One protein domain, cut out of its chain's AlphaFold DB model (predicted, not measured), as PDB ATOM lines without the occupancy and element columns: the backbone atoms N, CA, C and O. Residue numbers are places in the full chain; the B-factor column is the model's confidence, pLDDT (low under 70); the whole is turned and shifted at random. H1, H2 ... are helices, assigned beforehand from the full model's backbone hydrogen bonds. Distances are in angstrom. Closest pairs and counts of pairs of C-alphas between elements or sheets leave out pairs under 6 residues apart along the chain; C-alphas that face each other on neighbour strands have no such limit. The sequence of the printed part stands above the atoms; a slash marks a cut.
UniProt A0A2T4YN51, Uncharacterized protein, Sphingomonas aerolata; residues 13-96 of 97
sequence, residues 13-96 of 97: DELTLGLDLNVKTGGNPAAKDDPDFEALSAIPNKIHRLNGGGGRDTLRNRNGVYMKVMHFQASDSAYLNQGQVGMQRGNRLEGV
ATOM      1  N   ASP A  13      30.761 -19.494  35.530       90.00
ATOM      2  CA  ASP A  13      30.551 -18.186  36.170       90.00
ATOM      3  C   ASP A  13      29.414 -18.236  37.200       90.00
ATOM      4  O   ASP A  13      29.526 -17.713  38.305       90.00
ATOM      5  N   GLU A  14      28.323 -18.932  36.873       91.56
ATOM      6  CA  GLU A  14      27.175 -19.086  37.770       91.56
ATOM      7  C   GLU A  14      27.520 -19.966  38.978       91.56
ATOM      8  O   GLU A  14      27.052 -19.713  40.087       91.56
ATOM      9  N   LEU A  15      28.338 -20.999  38.761       92.25
ATOM     10  CA  LEU A  15      28.860 -21.853  39.825       92.25
ATOM     11  C   LEU A  15      29.815 -21.078  40.736       92.25
ATOM     12  O   LEU A  15      29.704 -21.197  41.950       92.25
ATOM     13  N   THR A  16      30.681 -20.240  40.166       92.56
ATOM     14  CA  THR A  16      31.630 -19.400  40.911       92.56
ATOM     15  C   THR A  16      30.893 -18.431  41.830       92.56
ATOM     16  O   THR A  16      31.244 -18.310  42.998       92.56
ATOM     17  N   LEU A  17      29.821 -17.797  41.344       92.38
ATOM     18  CA  LEU A  17      28.997 -16.917  42.174       92.38
ATOM     19  C   LEU A  17      28.269 -17.676  43.301       92.38
ATOM     20  O   LEU A  17      28.149 -17.167  44.412       92.38
ATOM     21  N   GLY A  18      27.791 -18.896  43.034       91.38
ATOM     22  CA  GLY A  18      27.195 -19.749  44.069       91.38
ATOM     23  C   GLY A  18      28.207 -20.212  45.122       91.38
ATOM     24  O   GLY A  18      27.881 -20.250  46.307       91.38
ATOM     25  N   LEU A  19      29.432 -20.527  44.701       90.88
ATOM     26  CA  LEU A  19      30.526 -20.914  45.591       90.88
ATOM     27  C   LEU A  19      30.979 -19.740  46.466       90.88
ATOM     28  O   LEU A  19      31.155 -19.913  47.668       90.88
ATOM     29  N   ASP A  20      31.107 -18.543  45.893       91.75
ATOM     30  CA  ASP A  20      31.421 -17.319  46.635       91.75
ATOM     31  C   ASP A  20      30.397 -17.061  47.754       91.75
ATOM     32  O   ASP A  20      30.779 -16.792  48.893       91.75
ATOM     33  N   LEU A  21      29.101 -17.243  47.472       89.62
ATOM     34  CA  LEU A  21      28.057 -17.144  48.495       89.62
ATOM     35  C   LEU A  21      28.206 -18.218  49.590       89.62
ATOM     36  O   LEU A  21      28.073 -17.906  50.775       89.62
ATOM     37  N   ASN A  22      28.524 -19.466  49.225       87.88
ATOM     38  CA  ASN A  22      28.795 -20.524  50.208       87.88
ATOM     39  C   ASN A  22      29.953 -20.142  51.143       87.88
ATOM     40  O   ASN A  22      29.843 -20.257  52.360       87.88
ATOM     41  N   VAL A  23      31.056 -19.641  50.582       87.88
ATOM     42  CA  VAL A  23      32.243 -19.245  51.354       87.88
ATOM     43  C   VAL A  23      31.939 -18.055  52.267       87.88
ATOM     44  O   VAL A  23      32.281 -18.090  53.448       87.88
ATOM     45  N   LYS A  24      31.251 -17.023  51.761       86.62
ATOM     46  CA  LYS A  24      30.873 -15.830  52.544       86.62
ATOM     47  C   LYS A  24      29.983 -16.148  53.738       86.62
ATOM     48  O   LYS A  24      30.048 -15.459  54.751       86.62
ATOM     49  N   THR A  25      29.183 -17.200  53.623       81.00
ATOM     50  CA  THR A  25      28.285 -17.667  54.683       81.00
ATOM     51  C   THR A  25      28.917 -18.739  55.576       81.00
ATOM     52  O   THR A  25      28.245 -19.318  56.427       81.00
ATOM     53  N   GLY A  26      30.215 -19.018  55.410       76.00
ATOM     54  CA  GLY A  26      30.941 -20.005  56.212       76.00
ATOM     55  C   GLY A  26      30.436 -21.436  56.018       76.00
ATOM     56  O   GLY A  26      30.453 -22.222  56.963       76.00
ATOM     57  N   GLY A  27      29.922 -21.754  54.828       71.69
ATOM     58  CA  GLY A  27      29.325 -23.053  54.524       71.69
ATOM     59  C   GLY A  27      27.930 -23.249  55.116       71.69
ATOM     60  O   GLY A  27      27.353 -24.323  54.972       71.69
ATOM     61  N   ASN A  28      27.362 -22.235  55.771       70.12
ATOM     62  CA  ASN A  28      26.027 -22.274  56.359       70.12
ATOM     63  C   ASN A  28      25.245 -21.013  55.958       70.12
ATOM     64  O   ASN A  28      25.034 -20.128  56.794       70.12
ATOM     65  N   PRO A  29      24.847 -20.891  54.678       65.56
ATOM     66  CA  PRO A  29      23.968 -19.812  54.260       65.56
ATOM     67  C   PRO A  29      22.707 -19.866  55.109       65.56
ATOM     68  O   PRO A  29      22.223 -20.954  55.445       65.56
ATOM     69  N   ALA A  30      22.211 -18.694  55.512       62.22
ATOM     70  CA  ALA A  30      21.081 -18.634  56.418       62.22
ATOM     71  C   ALA A  30      19.887 -19.389  55.816       62.22
ATOM     72  O   ALA A  30      19.854 -19.718  54.624       62.22
ATOM     73  N   ALA A  31      18.907 -19.694  56.677       66.88
ATOM     74  CA  ALA A  31      17.667 -20.367  56.311       66.88
ATOM     75  C   ALA A  31      17.173 -19.912  54.928       66.88
ATOM     76  O   ALA A  31      17.337 -18.750  54.585       66.88
ATOM     77  N   LYS A  32      16.543 -20.819  54.168       68.81
ATOM     78  CA  LYS A  32      16.037 -20.681  52.780       68.81
ATOM     79  C   LYS A  32      15.472 -19.301  52.374       68.81
ATOM     80  O   LYS A  32      15.392 -19.000  51.182       68.81
ATOM     81  N   ASP A  33      15.082 -18.496  53.356       70.75
ATOM     82  CA  ASP A  33      14.675 -17.112  53.241       70.75
ATOM     83  C   ASP A  33      15.786 -16.033  53.265       70.75
ATOM     84  O   ASP A  33      15.464 -14.845  53.324       70.75
ATOM     85  N   ASP A  34      17.059 -16.391  53.103       80.25
ATOM     86  CA  ASP A  34      18.153 -15.424  52.955       80.25
ATOM     87  C   ASP A  34      17.939 -14.515  51.713       80.25
ATOM     88  O   ASP A  34      17.609 -15.025  50.624       80.25
ATOM     89  N   PRO A  35      18.043 -13.174  51.843       86.69
ATOM     90  CA  PRO A  35      17.980 -12.250  50.709       86.69
ATOM     91  C   PRO A  35      19.127 -12.438  49.704       86.69
ATOM     92  O   PRO A  35      18.944 -12.128  48.522       86.69
ATOM     93  N   ASP A  36      20.267 -12.998  50.113       86.62
ATOM     94  CA  ASP A  36      21.428 -13.187  49.238       86.62
ATOM     95  C   ASP A  36      21.143 -14.173  48.097       86.62
ATOM     96  O   ASP A  36      21.660 -14.019  46.988       86.62
ATOM     97  N   PHE A  37      20.241 -15.141  48.303       89.12
ATOM     98  CA  PHE A  37      19.798 -16.038  47.231       89.12
ATOM     99  C   PHE A  37      19.000 -15.311  46.143       89.12
ATOM    100  O   PHE A  37      19.091 -15.672  44.965       89.12
ATOM    101  N   GLU A  38      18.216 -14.299  46.518       89.38
ATOM    102  CA  GLU A  38      17.453 -13.484  45.569       89.38
ATOM    103  C   GLU A  38      18.384 -12.530  44.812       89.38
ATOM    104  O   GLU A  38      18.326 -12.436  43.583       89.38
ATOM    105  N   ALA A  39      19.310 -11.892  45.532       88.75
ATOM    106  CA  ALA A  39      20.331 -11.040  44.931       88.75
ATOM    107  C   ALA A  39      21.189 -11.820  43.923       88.75
ATOM    108  O   ALA A  39      21.408 -11.360  42.797       88.75
ATOM    109  N   LEU A  40      21.610 -13.035  44.285       91.56
ATOM    110  CA  LEU A  40      22.358 -13.909  43.394       91.56
ATOM    111  C   LEU A  40      21.512 -14.353  42.196       91.56
ATOM    112  O   LEU A  40      22.011 -14.301  41.082       91.56
ATOM    113  N   SER A  41      20.234 -14.711  42.368       92.31
ATOM    114  CA  SER A  41      19.315 -15.070  41.266       92.31
ATOM    115  C   SER A  41      19.264 -14.009  40.152       92.31
ATOM    116  O   SER A  41      19.215 -14.342  38.959       92.31
ATOM    117  N   ALA A  42      19.339 -12.722  40.503       91.44
ATOM    118  CA  ALA A  42      19.270 -11.629  39.539       91.44
ATOM    119  C   ALA A  42      20.466 -11.583  38.563       91.44
ATOM    120  O   ALA A  42      20.290 -11.192  37.402       91.44
ATOM    121  N   ILE A  43      21.665 -11.992  39.000       91.44
ATOM    122  CA  ILE A  43      22.909 -11.841  38.223       91.44
ATOM    123  C   ILE A  43      22.972 -12.834  37.045       91.44
ATOM    124  O   ILE A  43      23.019 -12.364  35.903       91.44
ATOM    125  N   PRO A  44      22.891 -14.170  37.235       90.31
ATOM    126  CA  PRO A  44      22.844 -15.128  36.137       90.31
ATOM    127  C   PRO A  44      21.695 -14.841  35.177       90.31
ATOM    128  O   PRO A  44      21.893 -14.829  33.966       90.31
ATOM    129  N   ASN A  45      20.505 -14.523  35.695       90.38
ATOM    130  CA  ASN A  45      19.356 -14.197  34.852       90.38
ATOM    131  C   ASN A  45      19.610 -12.978  33.956       90.38
ATOM    132  O   ASN A  45      19.184 -12.958  32.801       90.38
ATOM    133  N   LYS A  46      20.337 -11.966  34.447       88.88
ATOM    134  CA  LYS A  46      20.773 -10.836  33.621       88.88
ATOM    135  C   LYS A  46      21.767 -11.275  32.543       88.88
ATOM    136  O   LYS A  46      21.597 -10.864  31.399       88.88
ATOM    137  N   ILE A  47      22.744 -12.118  32.876       87.62
ATOM    138  CA  ILE A  47      23.731 -12.647  31.917       87.62
ATOM    139  C   ILE A  47      23.037 -13.438  30.799       87.62
ATOM    140  O   ILE A  47      23.286 -13.178  29.624       87.62
ATOM    141  N   HIS A  48      22.111 -14.340  31.141       87.75
ATOM    142  CA  HIS A  48      21.330 -15.098  30.153       87.75
ATOM    143  C   HIS A  48      20.580 -14.171  29.197       87.75
ATOM    144  O   HIS A  48      20.696 -14.339  27.984       87.75
ATOM    145  N   ARG A  49      19.891 -13.148  29.724       87.19
ATOM    146  CA  ARG A  49      19.177 -12.158  28.900       87.19
ATOM    147  C   ARG A  49      20.108 -11.399  27.954       87.19
ATOM    148  O   ARG A  49      19.758 -11.215  26.794       87.19
ATOM    149  N   LEU A  50      21.279 -10.972  28.432       87.62
ATOM    150  CA  LEU A  50      22.273 -10.268  27.610       87.62
ATOM    151  C   LEU A  50      22.843 -11.154  26.495       87.62
ATOM    152  O   LEU A  50      23.107 -10.661  25.404       87.62
ATOM    153  N   ASN A  51      22.953 -12.460  26.733       85.00
ATOM    154  CA  ASN A  51      23.414 -13.441  25.748       85.00
ATOM    155  C   ASN A  51      22.306 -13.904  24.778       85.00
ATOM    156  O   ASN A  51      22.481 -14.893  24.068       85.00
ATOM    157  N   GLY A  52      21.146 -13.234  24.756       82.19
ATOM    158  CA  GLY A  52      20.004 -13.600  23.908       82.19
ATOM    159  C   GLY A  52      19.223 -14.825  24.398       82.19
ATOM    160  O   GLY A  52      18.295 -15.279  23.730       82.19
ATOM    161  N   GLY A  53      19.570 -15.360  25.571       72.12
ATOM    162  CA  GLY A  53      18.841 -16.426  26.242       72.12
ATOM    163  C   GLY A  53      17.608 -15.879  26.955       72.12
ATOM    164  O   GLY A  53      17.705 -15.207  27.982       72.12
ATOM    165  N   GLY A  54      16.421 -16.194  26.437       65.88
ATOM    166  CA  GLY A  54      15.169 -15.978  27.158       65.88
ATOM    167  C   GLY A  54      15.059 -16.950  28.332       65.88
ATOM    168  O   GLY A  54      14.789 -18.136  28.138       65.88
ATOM    169  N   GLY A  55      15.287 -16.465  29.551       62.62
ATOM    170  CA  GLY A  55      15.034 -17.238  30.762       62.62
ATOM    171  C   GLY A  55      13.538 -17.378  31.023       62.62
ATOM    172  O   GLY A  55      12.812 -16.390  30.980       62.62
ATOM    173  N   ARG A  56      13.078 -18.601  31.302       71.19
ATOM    174  CA  ARG A  56      11.747 -18.820  31.893       71.19
ATOM    175  C   ARG A  56      11.700 -18.228  33.297       71.19
ATOM    176  O   ARG A  56      12.742 -18.116  33.936       71.19
ATOM    177  N   ASP A  57      10.500 -18.026  33.832       71.88
ATOM    178  CA  ASP A  57      10.279 -17.593  35.226       71.88
ATOM    179  C   ASP A  57      10.960 -18.504  36.268       71.88
ATOM    180  O   ASP A  57      11.202 -18.114  37.407       71.88
ATOM    181  N   THR A  58      11.295 -19.740  35.886       80.06
ATOM    182  CA  THR A  58      11.982 -20.717  36.739       80.06
ATOM    183  C   THR A  58      13.498 -20.771  36.538       80.06
ATOM    184  O   THR A  58      14.174 -21.542  37.230       80.06
ATOM    185  N   LEU A  59      14.068 -20.006  35.599       88.06
ATOM    186  CA  LEU A  59      15.511 -19.974  35.378       88.06
ATOM    187  C   LEU A  59      16.191 -19.298  36.568       88.06
ATOM    188  O   LEU A  59      15.864 -18.170  36.922       88.06
ATOM    189  N   ARG A  60      17.146 -20.011  37.179       91.25
ATOM    190  CA  ARG A  60      17.997 -19.504  38.271       91.25
ATOM    191  C   ARG A  60      17.221 -18.779  39.373       91.25
ATOM    192  O   ARG A  60      17.764 -17.890  40.005       91.25
ATOM    193  N   ASN A  61      15.971 -19.180  39.608       90.94
ATOM    194  CA  ASN A  61      15.165 -18.613  40.675       90.94
ATOM    195  C   ASN A  61      15.808 -18.889  42.041       90.94
ATOM    196  O   ASN A  61      16.659 -19.773  42.182       90.94
ATOM    197  N   ARG A  62      15.341 -18.174  43.063       91.25
ATOM    198  CA  ARG A  62      15.814 -18.293  44.445       91.25
ATOM    199  C   ARG A  62      16.003 -19.733  44.921       91.25
ATOM    200  O   ARG A  62      17.047 -20.080  45.459       91.25
ATOM    201  N   ASN A  63      15.012 -20.596  44.692       89.62
ATOM    202  CA  ASN A  63      15.074 -21.992  45.126       89.62
ATOM    203  C   ASN A  63      16.153 -22.782  44.368       89.62
ATOM    204  O   ASN A  63      16.840 -23.609  44.959       89.62
ATOM    205  N   GLY A  64      16.328 -22.524  43.071       89.94
ATOM    206  CA  GLY A  64      17.395 -23.121  42.272       89.94
ATOM    207  C   GLY A  64      18.788 -22.671  42.713       89.94
ATOM    208  O   GLY A  64      19.707 -23.488  42.703       89.94
ATOM    209  N   VAL A  65      18.938 -21.408  43.121       91.19
ATOM    210  CA  VAL A  65      20.176 -20.882  43.714       91.19
ATOM    211  C   VAL A  65      20.439 -21.529  45.071       91.19
ATOM    212  O   VAL A  65      21.519 -22.072  45.271       91.19
ATOM    213  N   TYR A  66      19.444 -21.568  45.959       89.88
ATOM    214  CA  TYR A  66      19.543 -22.261  47.246       89.88
ATOM    215  C   TYR A  66      20.016 -23.708  47.061       89.88
ATOM    216  O   TYR A  66      21.042 -24.102  47.603       89.88
ATOM    217  N   MET A  67      19.330 -24.485  46.212       88.94
ATOM    218  CA  MET A  67      19.717 -25.870  45.923       88.94
ATOM    219  C   MET A  67      21.141 -25.977  45.373       88.94
ATOM    220  O   MET A  67      21.822 -26.961  45.642       88.94
ATOM    221  N   LYS A  68      21.594 -24.979  44.603       90.69
ATOM    222  CA  LYS A  68      22.965 -24.952  44.100       90.69
ATOM    223  C   LYS A  68      23.977 -24.816  45.227       90.69
ATOM    224  O   LYS A  68      24.932 -25.581  45.264       90.69
ATOM    225  N   VAL A  69      23.753 -23.875  46.136       89.56
ATOM    226  CA  VAL A  69      24.634 -23.658  47.288       89.56
ATOM    227  C   VAL A  69      24.666 -24.902  48.183       89.56
ATOM    228  O   VAL A  69      25.741 -25.363  48.556       89.56
ATOM    229  N   MET A  70      23.515 -25.546  48.398       87.12
ATOM    230  CA  MET A  70      23.429 -26.819  49.133       87.12
ATOM    231  C   MET A  70      24.200 -27.978  48.471       87.12
ATOM    232  O   MET A  70      24.558 -28.937  49.158       87.12
ATOM    233  N   HIS A  71      24.446 -27.944  47.153       89.31
ATOM    234  CA  HIS A  71      25.330 -28.928  46.518       89.31
ATOM    235  C   HIS A  71      26.799 -28.681  46.863       89.31
ATOM    236  O   HIS A  71      27.513 -29.646  47.108       89.31
ATOM    237  N   PHE A  72      27.253 -27.426  46.942       88.50
ATOM    238  CA  PHE A  72      28.635 -27.130  47.346       88.50
ATOM    239  C   PHE A  72      28.924 -27.591  48.776       88.50
ATOM    240  O   PHE A  72      29.986 -28.141  49.051       88.50
ATOM    241  N   GLN A  73      27.936 -27.486  49.663       85.56
ATOM    242  CA  GLN A  73      28.026 -28.016  51.023       85.56
ATOM    243  C   GLN A  73      28.290 -29.524  51.102       85.56
ATOM    244  O   GLN A  73      28.861 -29.991  52.083       85.56
ATOM    245  N   ALA A  74      27.900 -30.303  50.086       85.25
ATOM    246  CA  ALA A  74      28.208 -31.732  50.044       85.25
ATOM    247  C   ALA A  74      29.722 -32.009  49.943       85.25
ATOM    248  O   ALA A  74      30.156 -33.129  50.205       85.25
ATOM    249  N   SER A  75      30.514 -31.000  49.571       83.81
ATOM    250  CA  SER A  75      31.977 -31.043  49.491       83.81
ATOM    251  C   SER A  75      32.664 -30.124  50.512       83.81
ATOM    252  O   SER A  75      33.890 -30.111  50.595       83.81
ATOM    253  N   ASP A  76      31.902 -29.381  51.317       84.69
ATOM    254  CA  ASP A  76      32.434 -28.443  52.303       84.69
ATOM    255  C   ASP A  76      32.784 -29.166  53.611       84.69
ATOM    256  O   ASP A  76      31.913 -29.573  54.383       84.69
ATOM    257  N   SER A  77      34.080 -29.296  53.898       83.19
ATOM    258  CA  SER A  77      34.557 -29.977  55.109       83.19
ATOM    259  C   SER A  77      34.068 -29.315  56.400       83.19
ATOM    260  O   SER A  77      33.822 -30.017  57.378       83.19
ATOM    261  N   ALA A  78      33.894 -27.989  56.428       82.12
ATOM    262  CA  ALA A  78      33.386 -27.300  57.612       82.12
ATOM    263  C   ALA A  78      31.926 -27.676  57.888       82.12
ATOM    264  O   ALA A  78      31.541 -27.829  59.049       82.12
ATOM    265  N   TYR A  79      31.137 -27.875  56.832       83.25
ATOM    266  CA  TYR A  79      29.746 -28.310  56.921       83.25
ATOM    267  C   TYR A  79      29.632 -29.801  57.279       83.25
ATOM    268  O   TYR A  79      28.879 -30.177  58.178       83.25
ATOM    269  N   LEU A  80      30.444 -30.653  56.647       85.12
ATOM    270  CA  LEU A  80      30.470 -32.095  56.916       85.12
ATOM    271  C   LEU A  80      30.923 -32.414  58.349       85.12
ATOM    272  O   LEU A  80      30.344 -33.278  59.009       85.12
ATOM    273  N   ASN A  81      31.905 -31.676  58.879       85.56
ATOM    274  CA  ASN A  81      32.391 -31.848  60.254       85.56
ATOM    275  C   ASN A  81      31.334 -31.502  61.322       85.56
ATOM    276  O   ASN A  81      31.475 -31.918  62.470       85.56
ATOM    277  N   GLN A  82      30.258 -30.792  60.960       83.44
ATOM    278  CA  GLN A  82      29.105 -30.534  61.836       83.44
ATOM    279  C   GLN A  82      28.092 -31.697  61.847       83.44
ATOM    280  O   GLN A  82      27.029 -31.589  62.457       83.44
ATOM    281  N   GLY A  83      28.388 -32.806  61.159       82.56
ATOM    282  CA  GLY A  83      27.497 -33.962  61.026       82.56
ATOM    283  C   GLY A  83      26.410 -33.795  59.960       82.56
ATOM    284  O   GLY A  83      25.479 -34.596  59.907       82.56
ATOM    285  N   GLN A  84      26.509 -32.762  59.119       83.44
ATOM    286  CA  GLN A  84      25.596 -32.537  57.999       83.44
ATOM    287  C   GLN A  84      26.080 -33.277  56.742       83.44
ATOM    288  O   GLN A  84      27.260 -33.579  56.603       83.44
ATOM    289  N   VAL A  85      25.167 -33.576  55.810       78.31
ATOM    290  CA  VAL A  85      25.475 -34.380  54.602       78.31
ATOM    291  C   VAL A  85      25.433 -33.553  53.308       78.31
ATOM    292  O   VAL A  85      25.957 -33.978  52.280       78.31
ATOM    293  N   GLY A  86      24.822 -32.366  53.332       80.62
ATOM    294  CA  GLY A  86      24.604 -31.560  52.124       80.62
ATOM    295  C   GLY A  86      23.730 -32.277  51.086       80.62
ATOM    296  O   GLY A  86      23.116 -33.314  51.360       80.62
ATOM    297  N   MET A  87      23.644 -31.724  49.874       82.81
ATOM    298  CA  MET A  87      22.830 -32.299  48.802       82.81
ATOM    299  C   MET A  87      23.701 -33.034  47.765       82.81
ATOM    300  O   MET A  87      24.509 -32.448  47.062       82.81
ATOM    301  N   GLN A  88      23.517 -34.354  47.663       75.19
ATOM    302  CA  GLN A  88      24.464 -35.274  47.006       75.19
ATOM    303  C   GLN A  88      24.255 -35.472  45.487       75.19
ATOM    304  O   GLN A  88      25.059 -36.121  44.823       75.19
ATOM    305  N   ARG A  89      23.151 -34.978  44.907       75.31
ATOM    306  CA  ARG A  89      22.799 -35.204  43.487       75.31
ATOM    307  C   ARG A  89      22.847 -33.905  42.685       75.31
ATOM    308  O   ARG A  89      21.803 -33.359  42.329       75.31
ATOM    309  N   GLY A  90      24.067 -33.459  42.392       68.94
ATOM    310  CA  GLY A  90      24.348 -32.182  41.741       68.94
ATOM    311  C   GLY A  90      24.887 -32.226  40.311       68.94
ATOM    312  O   GLY A  90      24.812 -33.237  39.609       68.94
ATOM    313  N   ASN A  91      25.365 -31.070  39.843       70.31
ATOM    314  CA  ASN A  91      26.005 -30.929  38.534       70.31
ATOM    315  C   ASN A  91      27.467 -31.392  38.629       70.31
ATOM    316  O   ASN A  91      28.152 -31.074  39.591       70.31
ATOM    317  N   ARG A  92      27.986 -32.074  37.601       74.94
ATOM    318  CA  ARG A  92      29.358 -32.620  37.609       74.94
ATOM    319  C   ARG A  92      30.436 -31.559  37.833       74.94
ATOM    320  O   ARG A  92      31.456 -31.866  38.434       74.94
ATOM    321  N   LEU A  93      30.205 -30.337  37.347       80.31
ATOM    322  CA  LEU A  93      31.163 -29.237  37.470       80.31
ATOM    323  C   LEU A  93      31.342 -28.735  38.911       80.31
ATOM    324  O   LEU A  93      32.348 -28.106  39.195       80.31
ATOM    325  N   GLU A  94      30.402 -29.016  39.816       76.88
ATOM    326  CA  GLU A  94      30.536 -28.632  41.230       76.88
ATOM    327  C   GLU A  94      31.650 -29.414  41.930       76.88
ATOM    328  O   GLU A  94      32.280 -28.879  42.824       76.88
ATOM    329  N   GLY A  95      31.917 -30.658  41.515       72.88
ATOM    330  CA  GLY A  95      32.940 -31.509  42.134       72.88
ATOM    331  C   GLY A  95      34.363 -31.288  41.615       72.88
ATOM    332  O   GLY A  95      35.256 -32.049  41.976       72.88
ATOM    333  N   VAL A  96      34.568 -30.321  40.717       76.75
ATOM    334  CA  VAL A  96      35.890 -29.966  40.160       76.75
ATOM    335  C   VAL A  96      36.263 -28.498  40.390       76.75
ATOM    336  O   VAL A  96      37.354 -28.096  39.989       76.75
TER     337      VAL A  96
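What this domain is: This is residues 13 to 96 of the 97 residues of an uncharacterized protein of Sphingomonas aerolata (UniProt A0A2T4YN51). Two helices, H1 and H2, lie side by side as a helical hairpin, and a third, H3, with its centre nearest to the mean of the C-alphas, crosses H1 at a steep angle and meets H2 with its first residues, 62 to 66, alone. Two short helices, H4 and H5, lie near the later end of H3; H4 follows it at a corner, and the chain folds back through residues 81 to 91 to reach H5. The printed part has 84 residues with five named helices, H1 to H5 in order, and no named strand: the class is all helix. It is compact, with a radius of gyration of the C-alphas of 13.0 A, yet elongated in outline, spanning 42 by 26 by 18 A.

How they stand to each other: H1, residues 13 to 24, touches H2, residues 35 to 50, closest at the C-alphas of Glu 14 and Pro 44, 6.1 A apart. They form a hairpin, at a shallow tilt of 15 degrees, opposite ways. H3, residues 62 to 75, touches H1, closest at the C-alphas of Gly 18 and Val 69, 5.7 A apart. Their tilt of 69.9 degrees is steep, only just short of about perpendicular, and they run the same way. With residues 37 to 41 alone, H2 touches residues 62 to 66 of H3, about perpendicular at 74 degrees; the closest C-alphas, of Glu 38 and Arg 62, are 5.2 A apart. H4, residues 77 to 80, and H3 touch only at the corner, and only just, with 3 pairs of C-alphas within 8 A; those of Gln 73 and Tyr 79 are closest, 6.2 A apart. H5, residues 92 to 96, only just touches residues 71 to 75 of H3, also with 3 pairs; the C-alphas of Phe 72 and Glu 94 are closest, 6.6 A apart. H3 is the hub, touching the four other helices. H2 is apart from H4 and from H5. Every O i to N i+4 pair is within hydrogen-bond range in H1, against 9 of 12 in H2, 8 of 10 in H3 and 0 of 1 in H5, where 2 of 2 O i to N i+3 pairs are; H4 is too short for an i+4 pair.

Where its parts are: H1 begins at C-alpha 13, (30.551, -18.186, 36.170), and is 16.5 A long. H2 is 23.6 A long and ends at C-alpha 50, (22.273, -10.268, 27.610). H3 is 21.2 A long, H4 4.9 A and H5 7.5 A, ending at C-alpha 96, (35.890, -29.966, 40.160).

The domain as a whole: The two C-alphas farthest apart, those of Gly 52 and Gly 83, are 43.0 A apart. The printed part has no cut. The links H2 to H3 and H4 to H5 are long, 11 residues each. Mean pLDDT of the printed part is 83.3; residues 29 to 32, 54 to 55 and 90 are under 70.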